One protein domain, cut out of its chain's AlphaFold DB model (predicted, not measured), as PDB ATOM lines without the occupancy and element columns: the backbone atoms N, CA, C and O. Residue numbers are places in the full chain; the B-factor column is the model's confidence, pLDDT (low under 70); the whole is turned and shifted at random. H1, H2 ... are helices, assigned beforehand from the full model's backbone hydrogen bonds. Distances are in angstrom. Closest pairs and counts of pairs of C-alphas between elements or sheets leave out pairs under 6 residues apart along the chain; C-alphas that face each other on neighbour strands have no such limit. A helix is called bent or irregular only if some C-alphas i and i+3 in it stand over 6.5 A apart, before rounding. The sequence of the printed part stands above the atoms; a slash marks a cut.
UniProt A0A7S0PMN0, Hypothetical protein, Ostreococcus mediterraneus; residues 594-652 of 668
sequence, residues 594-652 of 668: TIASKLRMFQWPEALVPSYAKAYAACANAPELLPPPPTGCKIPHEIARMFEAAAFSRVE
ATOM      1  N   THR A 594      41.280 -28.199  53.026       85.25
ATOM      2  CA  THR A 594      40.003 -28.911  53.174       85.25
ATOM      3  C   THR A 594      40.176 -30.408  52.911       85.25
ATOM      4  O   THR A 594      39.729 -31.236  53.707       85.25
ATOM      5  N   ILE A 595      40.878 -30.769  51.833       86.75
ATOM      6  CA  ILE A 595      41.188 -32.164  51.501       86.75
ATOM      7  C   ILE A 595      42.057 -32.784  52.599       86.75
ATOM      8  O   ILE A 595      41.750 -33.880  53.057       86.75
ATOM      9  N   ALA A 596      43.084 -32.084  53.085       87.12
ATOM     10  CA  ALA A 596      43.948 -32.573  54.159       87.12
ATOM     11  C   ALA A 596      43.157 -32.880  55.441       87.12
ATOM     12  O   ALA A 596      43.343 -33.937  56.041       87.12
ATOM     13  N   SER A 597      42.239 -31.991  55.838       86.19
ATOM     14  CA  SER A 597      41.342 -32.216  56.978       86.19
ATOM     15  C   SER A 597      40.506 -33.488  56.794       86.19
ATOM     16  O   SER A 597      40.471 -34.347  57.676       86.19
ATOM     17  N   LYS A 598      39.910 -33.669  55.611       84.81
ATOM     18  CA  LYS A 598      39.100 -34.851  55.291       84.81
ATOM     19  C   LYS A 598      39.926 -36.137  55.234       84.81
ATOM     20  O   LYS A 598      39.471 -37.154  55.741       84.81
ATOM     21  N   LEU A 599      41.143 -36.117  54.693       86.44
ATOM     22  CA  LEU A 599      42.023 -37.292  54.692       86.44
ATOM     23  C   LEU A 599      42.404 -37.718  56.122       86.44
ATOM     24  O   LEU A 599      42.364 -38.910  56.429       86.44
ATOM     25  N   ARG A 600      42.676 -36.761  57.022       87.81
ATOM     26  CA  ARG A 600      42.942 -37.045  58.448       87.81
ATOM     27  C   ARG A 600      41.752 -37.688  59.152       87.81
ATOM     28  O   ARG A 600      41.936 -38.636  59.910       87.81
ATOM     29  N   MET A 601      40.531 -37.227  58.872       84.38
ATOM     30  CA  MET A 601      39.308 -37.822  59.434       84.38
ATOM     31  C   MET A 601      39.136 -39.302  59.057       84.38
ATOM     32  O   MET A 601      38.531 -40.057  59.811       84.38
ATOM     33  N   PHE A 602      39.686 -39.724  57.917       84.44
ATOM     34  CA  PHE A 602      39.636 -41.106  57.429       84.44
ATOM     35  C   PHE A 602      40.936 -41.880  57.701       84.44
ATOM     36  O   PHE A 602      41.233 -42.849  57.005       84.44
ATOM     37  N   GLN A 603      41.696 -41.465  58.721       84.19
ATOM     38  CA  GLN A 603      42.875 -42.170  59.237       84.19
ATOM     39  C   GLN A 603      43.984 -42.407  58.196       84.19
ATOM     40  O   GLN A 603      44.711 -43.397  58.265       84.19
ATOM     41  N   TRP A 604      44.144 -41.500  57.227       86.69
ATOM     42  CA  TRP A 604      45.308 -41.548  56.342       86.69
ATOM     43  C   TRP A 604      46.611 -41.325  57.132       86.69
ATOM     44  O   TRP A 604      46.621 -40.524  58.071       86.69
ATOM     45  N   PRO A 605      47.732 -41.968  56.747       87.00
ATOM     46  CA  PRO A 605      49.028 -41.716  57.372       87.00
ATOM     47  C   PRO A 605      49.431 -40.239  57.251       87.00
ATOM     48  O   PRO A 605      49.536 -39.719  56.139       87.00
ATOM     49  N   GLU A 606      49.715 -39.570  58.374       86.88
ATOM     50  CA  GLU A 606      49.995 -38.120  58.406       86.88
ATOM     51  C   GLU A 606      51.185 -37.723  57.514       86.88
ATOM     52  O   GLU A 606      51.179 -36.654  56.912       86.88
ATOM     53  N   ALA A 607      52.165 -38.616  57.334       87.00
ATOM     54  CA  ALA A 607      53.304 -38.400  56.439       87.00
ATOM     55  C   ALA A 607      52.906 -38.213  54.956       87.00
ATOM     56  O   ALA A 607      53.663 -37.624  54.186       87.00
ATOM     57  N   LEU A 608      51.730 -38.703  54.547       85.75
ATOM     58  CA  LEU A 608      51.241 -38.659  53.164       85.75
ATOM     59  C   LEU A 608      50.154 -37.597  52.945       85.75
ATOM     60  O   LEU A 608      49.921 -37.182  51.811       85.75
ATOM     61  N   VAL A 609      49.495 -37.130  54.009       87.62
ATOM     62  CA  VAL A 609      48.371 -36.186  53.911       87.62
ATOM     63  C   VAL A 609      48.754 -34.878  53.193       87.62
ATOM     64  O   VAL A 609      48.036 -34.496  52.268       87.62
ATOM     65  N   PRO A 610      49.869 -34.186  53.519       86.94
ATOM     66  CA  PRO A 610      50.193 -32.905  52.889       86.94
ATOM     67  C   PRO A 610      50.508 -33.012  51.392       86.94
ATOM     68  O   PRO A 610      50.166 -32.108  50.626       86.94
ATOM     69  N   SER A 611      51.166 -34.094  50.963       84.94
ATOM     70  CA  SER A 611      51.543 -34.298  49.560       84.94
ATOM     71  C   SER A 611      50.329 -34.673  48.712       84.94
ATOM     72  O   SER A 611      50.109 -34.065  47.662       84.94
ATOM     73  N   TYR A 612      49.489 -35.589  49.200       87.12
ATOM     74  CA  TYR A 612      48.271 -35.997  48.499       87.12
ATOM     75  C   TYR A 612      47.213 -34.900  48.475       87.12
ATOM     76  O   TYR A 612      46.593 -34.692  47.438       87.12
ATOM     77  N   ALA A 613      47.047 -34.132  49.552       87.25
ATOM     78  CA  ALA A 613      46.100 -33.022  49.566       87.25
ATOM     79  C   ALA A 613      46.458 -31.928  48.546       87.25
ATOM     80  O   ALA A 613      45.580 -31.425  47.845       87.25
ATOM     81  N   LYS A 614      47.753 -31.612  48.400       85.62
ATOM     82  CA  LYS A 614      48.241 -30.695  47.358       85.62
ATOM     83  C   LYS A 614      48.050 -31.267  45.955       85.62
ATOM     84  O   LYS A 614      47.577 -30.551  45.077       85.62
ATOM     85  N   ALA A 615      48.376 -32.543  45.744       82.25
ATOM     86  CA  ALA A 615      48.212 -33.192  44.444       82.25
ATOM     87  C   ALA A 615      46.733 -33.267  44.020       82.25
ATOM     88  O   ALA A 615      46.393 -32.955  42.883       82.25
ATOM     89  N   TYR A 616      45.840 -33.593  44.955       84.38
ATOM     90  CA  TYR A 616      44.394 -33.640  44.749       84.38
ATOM     91  C   TYR A 616      43.792 -32.256  44.495       84.38
ATOM     92  O   TYR A 616      42.978 -32.105  43.588       84.38
ATOM     93  N   ALA A 617      44.242 -31.224  45.212       82.88
ATOM     94  CA  ALA A 617      43.826 -29.851  44.941       82.88
ATOM     95  C   ALA A 617      44.328 -29.336  43.581       82.88
ATOM     96  O   ALA A 617      43.614 -28.591  42.912       82.88
ATOM     97  N   ALA A 618      45.531 -29.732  43.149       80.31
ATOM     98  CA  ALA A 618      46.067 -29.389  41.830       80.31
ATOM     99  C   ALA A 618      45.286 -30.076  40.694       80.31
ATOM    100  O   ALA A 618      45.038 -29.469  39.655       80.31
ATOM    101  N   CYS A 619      44.835 -31.313  40.920       77.50
ATOM    102  CA  CYS A 619      44.075 -32.107  39.950       77.50
ATOM    103  C   CYS A 619      42.554 -31.907  40.043       77.50
ATOM    104  O   CYS A 619      41.807 -32.577  39.337       77.50
ATOM    105  N   ALA A 620      42.062 -30.964  40.854       70.50
ATOM    106  CA  ALA A 620      40.627 -30.684  40.978       70.50
ATOM    107  C   ALA A 620      39.964 -30.316  39.637       70.50
ATOM    108  O   ALA A 620      38.774 -30.543  39.434       70.50
ATOM    109  N   ASN A 621      40.762 -29.787  38.704       66.69
ATOM    110  CA  ASN A 621      40.359 -29.457  37.343       66.69
ATOM    111  C   ASN A 621      40.766 -30.517  36.293       66.69
ATOM    112  O   ASN A 621      40.614 -30.282  35.095       66.69
ATOM    113  N   ALA A 622      41.291 -31.663  36.691       71.69
ATOM    114  CA  ALA A 622      41.655 -32.750  35.787       71.69
ATOM    115  C   ALA A 622      41.574 -34.062  36.578       71.69
ATOM    116  O   ALA A 622      42.607 -34.592  36.992       71.69
ATOM    117  N   PRO A 623      40.354 -34.549  36.878       66.69
ATOM    118  CA  PRO A 623      40.168 -35.739  37.705       66.69
ATOM    119  C   PRO A 623      40.830 -36.986  37.096       66.69
ATOM    120  O   PRO A 623      41.252 -37.873  37.831       66.69
ATOM    121  N   GLU A 624      41.014 -37.026  35.774       69.88
ATOM    122  CA  GLU A 624      41.794 -38.050  35.070       69.88
ATOM    123  C   GLU A 624      43.288 -38.100  35.450       69.88
ATOM    124  O   GLU A 624      43.939 -39.117  35.221       69.88
ATOM    125  N   LEU A 625      43.833 -37.035  36.047       72.69
ATOM    126  CA  LEU A 625      45.226 -36.942  36.502       72.69
ATOM    127  C   LEU A 625      45.385 -37.186  38.011       72.69
ATOM    128  O   LEU A 625      46.476 -36.992  38.553       72.69
ATOM    129  N   LEU A 626      44.320 -37.594  38.711       75.38
ATOM    130  CA  LEU A 626      44.386 -37.850  40.147       75.38
ATOM    131  C   LEU A 626      45.352 -39.007  40.454       75.38
ATOM    132  O   LEU A 626      45.177 -40.106  39.921       75.38
ATOM    133  N   PRO A 627      46.339 -38.815  41.351       78.06
ATOM    134  CA  PRO A 627      47.189 -39.917  41.767       78.06
ATOM    135  C   PRO A 627      46.358 -40.979  42.510       78.06
ATOM    136  O   PRO A 627      45.537 -40.631  43.371       78.06
ATOM    137  N   PRO A 628      46.553 -42.277  42.212       78.44
ATOM    138  CA  PRO A 628      45.823 -43.340  42.888       78.44
ATOM    139  C   PRO A 628      46.121 -43.312  44.395       78.44
ATOM    140  O   PRO A 628      47.232 -42.950  44.793       78.44
ATOM    141  N   PRO A 629      45.151 -43.669  45.252       80.62
ATOM    142  CA  PRO A 629      45.383 -43.691  46.686       80.62
ATOM    143  C   PRO A 629      46.443 -44.751  47.048       80.62
ATOM    144  O   PRO A 629      46.524 -45.786  46.380       80.62
ATOM    145  N   PRO A 630      47.236 -44.534  48.114       79.44
ATOM    146  CA  PRO A 630      48.180 -45.529  48.617       79.44
ATOM    147  C   PRO A 630      47.490 -46.858  48.953       79.44
ATOM    148  O   PRO A 630      46.330 -46.882  49.371       79.44
ATOM    149  N   THR A 631      48.214 -47.971  48.823       73.88
ATOM    150  CA  THR A 631      47.701 -49.323  49.088       73.88
ATOM    151  C   THR A 631      47.042 -49.413  50.470       73.88
ATOM    152  O   THR A 631      47.671 -49.124  51.483       73.88
ATOM    153  N   GLY A 632      45.764 -49.805  50.513       70.75
ATOM    154  CA  GLY A 632      44.976 -49.925  51.749       70.75
ATOM    155  C   GLY A 632      44.227 -48.657  52.185       70.75
ATOM    156  O   GLY A 632      43.372 -48.740  53.062       70.75
ATOM    157  N   CYS A 633      44.470 -47.505  51.552       76.75
ATOM    158  CA  CYS A 633      43.751 -46.259  51.829       76.75
ATOM    159  C   CYS A 633      42.560 -46.088  50.873       76.75
ATOM    160  O   CYS A 633      42.683 -46.274  49.663       76.75
ATOM    161  N   LYS A 634      41.394 -45.693  51.399       76.06
ATOM    162  CA  LYS A 634      40.219 -45.330  50.587       76.06
ATOM    163  C   LYS A 634      40.080 -43.812  50.528       76.06
ATOM    164  O   LYS A 634      40.257 -43.133  51.540       76.06
ATOM    165  N   ILE A 635      39.751 -43.285  49.349       77.62
ATOM    166  CA  ILE A 635      39.412 -41.867  49.191       77.62
ATOM    167  C   ILE A 635      38.015 -41.646  49.797       77.62
ATOM    168  O   ILE A 635      37.084 -42.372  49.439       77.62
ATOM    169  N   PRO A 636      37.841 -40.667  50.701       79.38
ATOM    170  CA  PRO A 636      36.533 -40.318  51.246       79.38
ATOM    171  C   PRO A 636      35.511 -39.993  50.150       79.38
ATOM    172  O   PRO A 636      35.807 -39.236  49.224       79.38
ATOM    173  N   HIS A 637      34.282 -40.505  50.280       75.31
ATOM    174  CA  HIS A 637      33.213 -40.279  49.296       75.31
ATOM    175  C   HIS A 637      32.897 -38.786  49.090       75.31
ATOM    176  O   HIS A 637      32.535 -38.369  47.997       75.31
ATOM    177  N   GLU A 638      33.090 -37.957  50.117       71.81
ATOM    178  CA  GLU A 638      32.929 -36.503  50.019       71.81
ATOM    179  C   GLU A 638      33.969 -35.854  49.098       71.81
ATOM    180  O   GLU A 638      33.618 -34.987  48.304       71.81
ATOM    181  N   ILE A 639      35.227 -36.311  49.144       75.44
ATOM    182  CA  ILE A 639      36.279 -35.856  48.224       75.44
ATOM    183  C   ILE A 639      35.947 -36.316  46.794       75.44
ATOM    184  O   ILE A 639      36.069 -35.533  45.856       75.44
ATOM    185  N   ALA A 640      35.451 -37.546  46.627       71.19
ATOM    186  CA  ALA A 640      34.992 -38.040  45.326       71.19
ATOM    187  C   ALA A 640      33.831 -37.196  44.758       71.19
ATOM    188  O   ALA A 640      33.892 -36.775  43.604       71.19
ATOM    189  N   ARG A 641      32.835 -36.839  45.584       70.38
ATOM    190  CA  ARG A 641      31.739 -35.933  45.190       70.38
ATOM    191  C   ARG A 641      32.217 -34.530  44.828       70.38
ATOM    192  O   ARG A 641      31.648 -33.919  43.928       70.38
ATOM    193  N   MET A 642      33.241 -34.005  45.504       69.56
ATOM    194  CA  MET A 642      33.831 -32.709  45.145       69.56
ATOM    195  C   MET A 642      34.417 -32.735  43.726       69.56
ATOM    196  O   MET A 642      34.249 -31.769  42.981       69.56
ATOM    197  N   PHE A 643      35.043 -33.845  43.323       69.69
ATOM    198  CA  PHE A 643      35.558 -34.022  41.962       69.69
ATOM    199  C   PHE A 643      34.453 -34.252  40.926       69.69
ATOM    200  O   PHE A 643      34.515 -33.684  39.835       69.69
ATOM    201  N   GLU A 644      33.407 -35.008  41.270       65.19
ATOM    202  CA  GLU A 644      32.229 -35.179  40.411       65.19
ATOM    203  C   GLU A 644      31.514 -33.840  40.171       65.19
ATOM    204  O   GLU A 644      31.237 -33.484  39.027       65.19
ATOM    205  N   ALA A 645      31.293 -33.033  41.214       61.94
ATOM    206  CA  ALA A 645      30.681 -31.707  41.094       61.94
ATOM    207  C   ALA A 645      31.513 -30.750  40.215       61.94
ATOM    208  O   ALA A 645      30.959 -30.005  39.401       61.94
ATOM    209  N   ALA A 646      32.846 -30.801  40.325       59.59
ATOM    210  CA  ALA A 646      33.746 -30.042  39.457       59.59
ATOM    211  C   ALA A 646      33.638 -30.483  37.985       59.59
ATOM    212  O   ALA A 646      33.644 -29.631  37.090       59.59
ATOM    213  N   ALA A 647      33.475 -31.786  37.728       56.78
ATOM    214  CA  ALA A 647      33.240 -32.330  36.393       56.78
ATOM    215  C   ALA A 647      31.867 -31.917  35.821       56.78
ATOM    216  O   ALA A 647      31.795 -31.513  34.661       56.78
ATOM    217  N   PHE A 648      30.802 -31.909  36.633       52.03
ATOM    218  CA  PHE A 648      29.461 -31.469  36.215       52.03
ATOM    219  C   PHE A 648      29.385 -29.969  35.890       52.03
ATOM    220  O   PHE A 648      28.749 -29.593  34.907       52.03
ATOM    221  N   SER A 649      30.111 -29.107  36.616       53.53
ATOM    222  CA  SER A 649      30.165 -27.660  36.319       53.53
ATOM    223  C   SER A 649      30.722 -27.322  34.922       53.53
ATOM    224  O   SER A 649      30.534 -26.213  34.414       53.53
ATOM    225  N   ARG A 650      31.409 -28.273  34.272       51.91
ATOM    226  CA  ARG A 650      31.938 -28.133  32.903       51.91
ATOM    227  C   ARG A 650      30.865 -28.324  31.843       51.91
ATOM    228  O   ARG A 650      30.976 -27.739  30.768       51.91
ATOM    229  N   VAL A 651      29.836 -29.112  32.148       47.22
ATOM    230  CA  VAL A 651      28.741 -29.423  31.222       47.22
ATOM    231  C   VAL A 651      27.812 -28.210  31.050       47.22
ATOM    232  O   VAL A 651      27.269 -28.004  29.969       47.22
ATOM    233  N   GLU A 652      27.728 -27.321  32.046       37.81
ATOM    234  CA  GLU A 652      26.904 -26.099  31.997       37.81
ATOM    235  C   GLU A 652      27.567 -24.880  31.324       37.81
ATOM    236  O   GLU A 652      26.970 -23.805  31.259       37.81
TER     237      GLU A 652
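This is residues 594 to 652 of the 668 residues of the protein "Hypothetical protein" of Ostreococcus mediterraneus (UniProt A0A7S0PMN0). Two helices, H2 and H3, run side by side in the same direction and come together at residues 620 to 621 of H2 and 643 to 647 of H3, while the short helix H1 sits toward the ends where they begin and folds back on H2 as a helical hairpin. The long link of residues 622 to 636 folds back from the end of H2 to the beginning of H3, and residues 649 to 652 run on past H3 to one end of the longest axis. The printed part has 59 residues with three named helices in the order H1, H2, H3 and no named strand; the class is all helix, with 33 residues in the helices. The whole is compact, with a radius of gyration of the C-alphas of 11.5 A, but elongated in outline, spanning 37 by 19 by 18 A.

H1, residues 594 to 601, touches H2, residues 609 to 621; the closest C-alphas are those of Ala 596 and Ala 613, 5.1 A apart. They run opposite ways at a steep tilt of 44 degrees and form a helical hairpin. H2 touches H3, residues 637 to 648, with residues 620 to 621 alone, and H3 touches it with residues 643 to 647 alone. The closest C-alphas of H2 and H3 are those of Ala 620 and Phe 643, 6.1 A apart. H2 and H3 run the same way at a shallow tilt of 22 degrees. H1 and H3 are close but not clearly touching, with the C-alphas of Ile 595 and Ile 639 closest at 7.0 A; they run opposite ways at a shallow tilt of 25 degrees. In H1 and H3 every O i to N i+4 pair is within hydrogen-bond range; in H2 it is 8 of 9.

H1 begins at C-alpha 594, at (40.003, -28.911, 53.174), and measures 10.9 A from first to last C-alpha. H2, the longest helix with 13 residues, begins at C-alpha 609, at (48.371, -36.186, 53.911), and measures 19.6 A. H2 is irregular: C-alphas 618 and 621 are 7.3 A apart. H3 measures 16.2 A and ends at C-alpha 648, at (29.461, -31.469, 36.215).

The two C-alphas farthest apart are those of Ala 607 and Glu 652, at 38.0 A. The printed part has no cut. The link from H1 to H2 is short, with 7 residues, and the link from H2 to H3 is long, with 15 residues. The mean pLDDT of the printed part is 75.8. The model's confidence is under 70 at residue 621, residues 623 to 624 and residues 642 to 652.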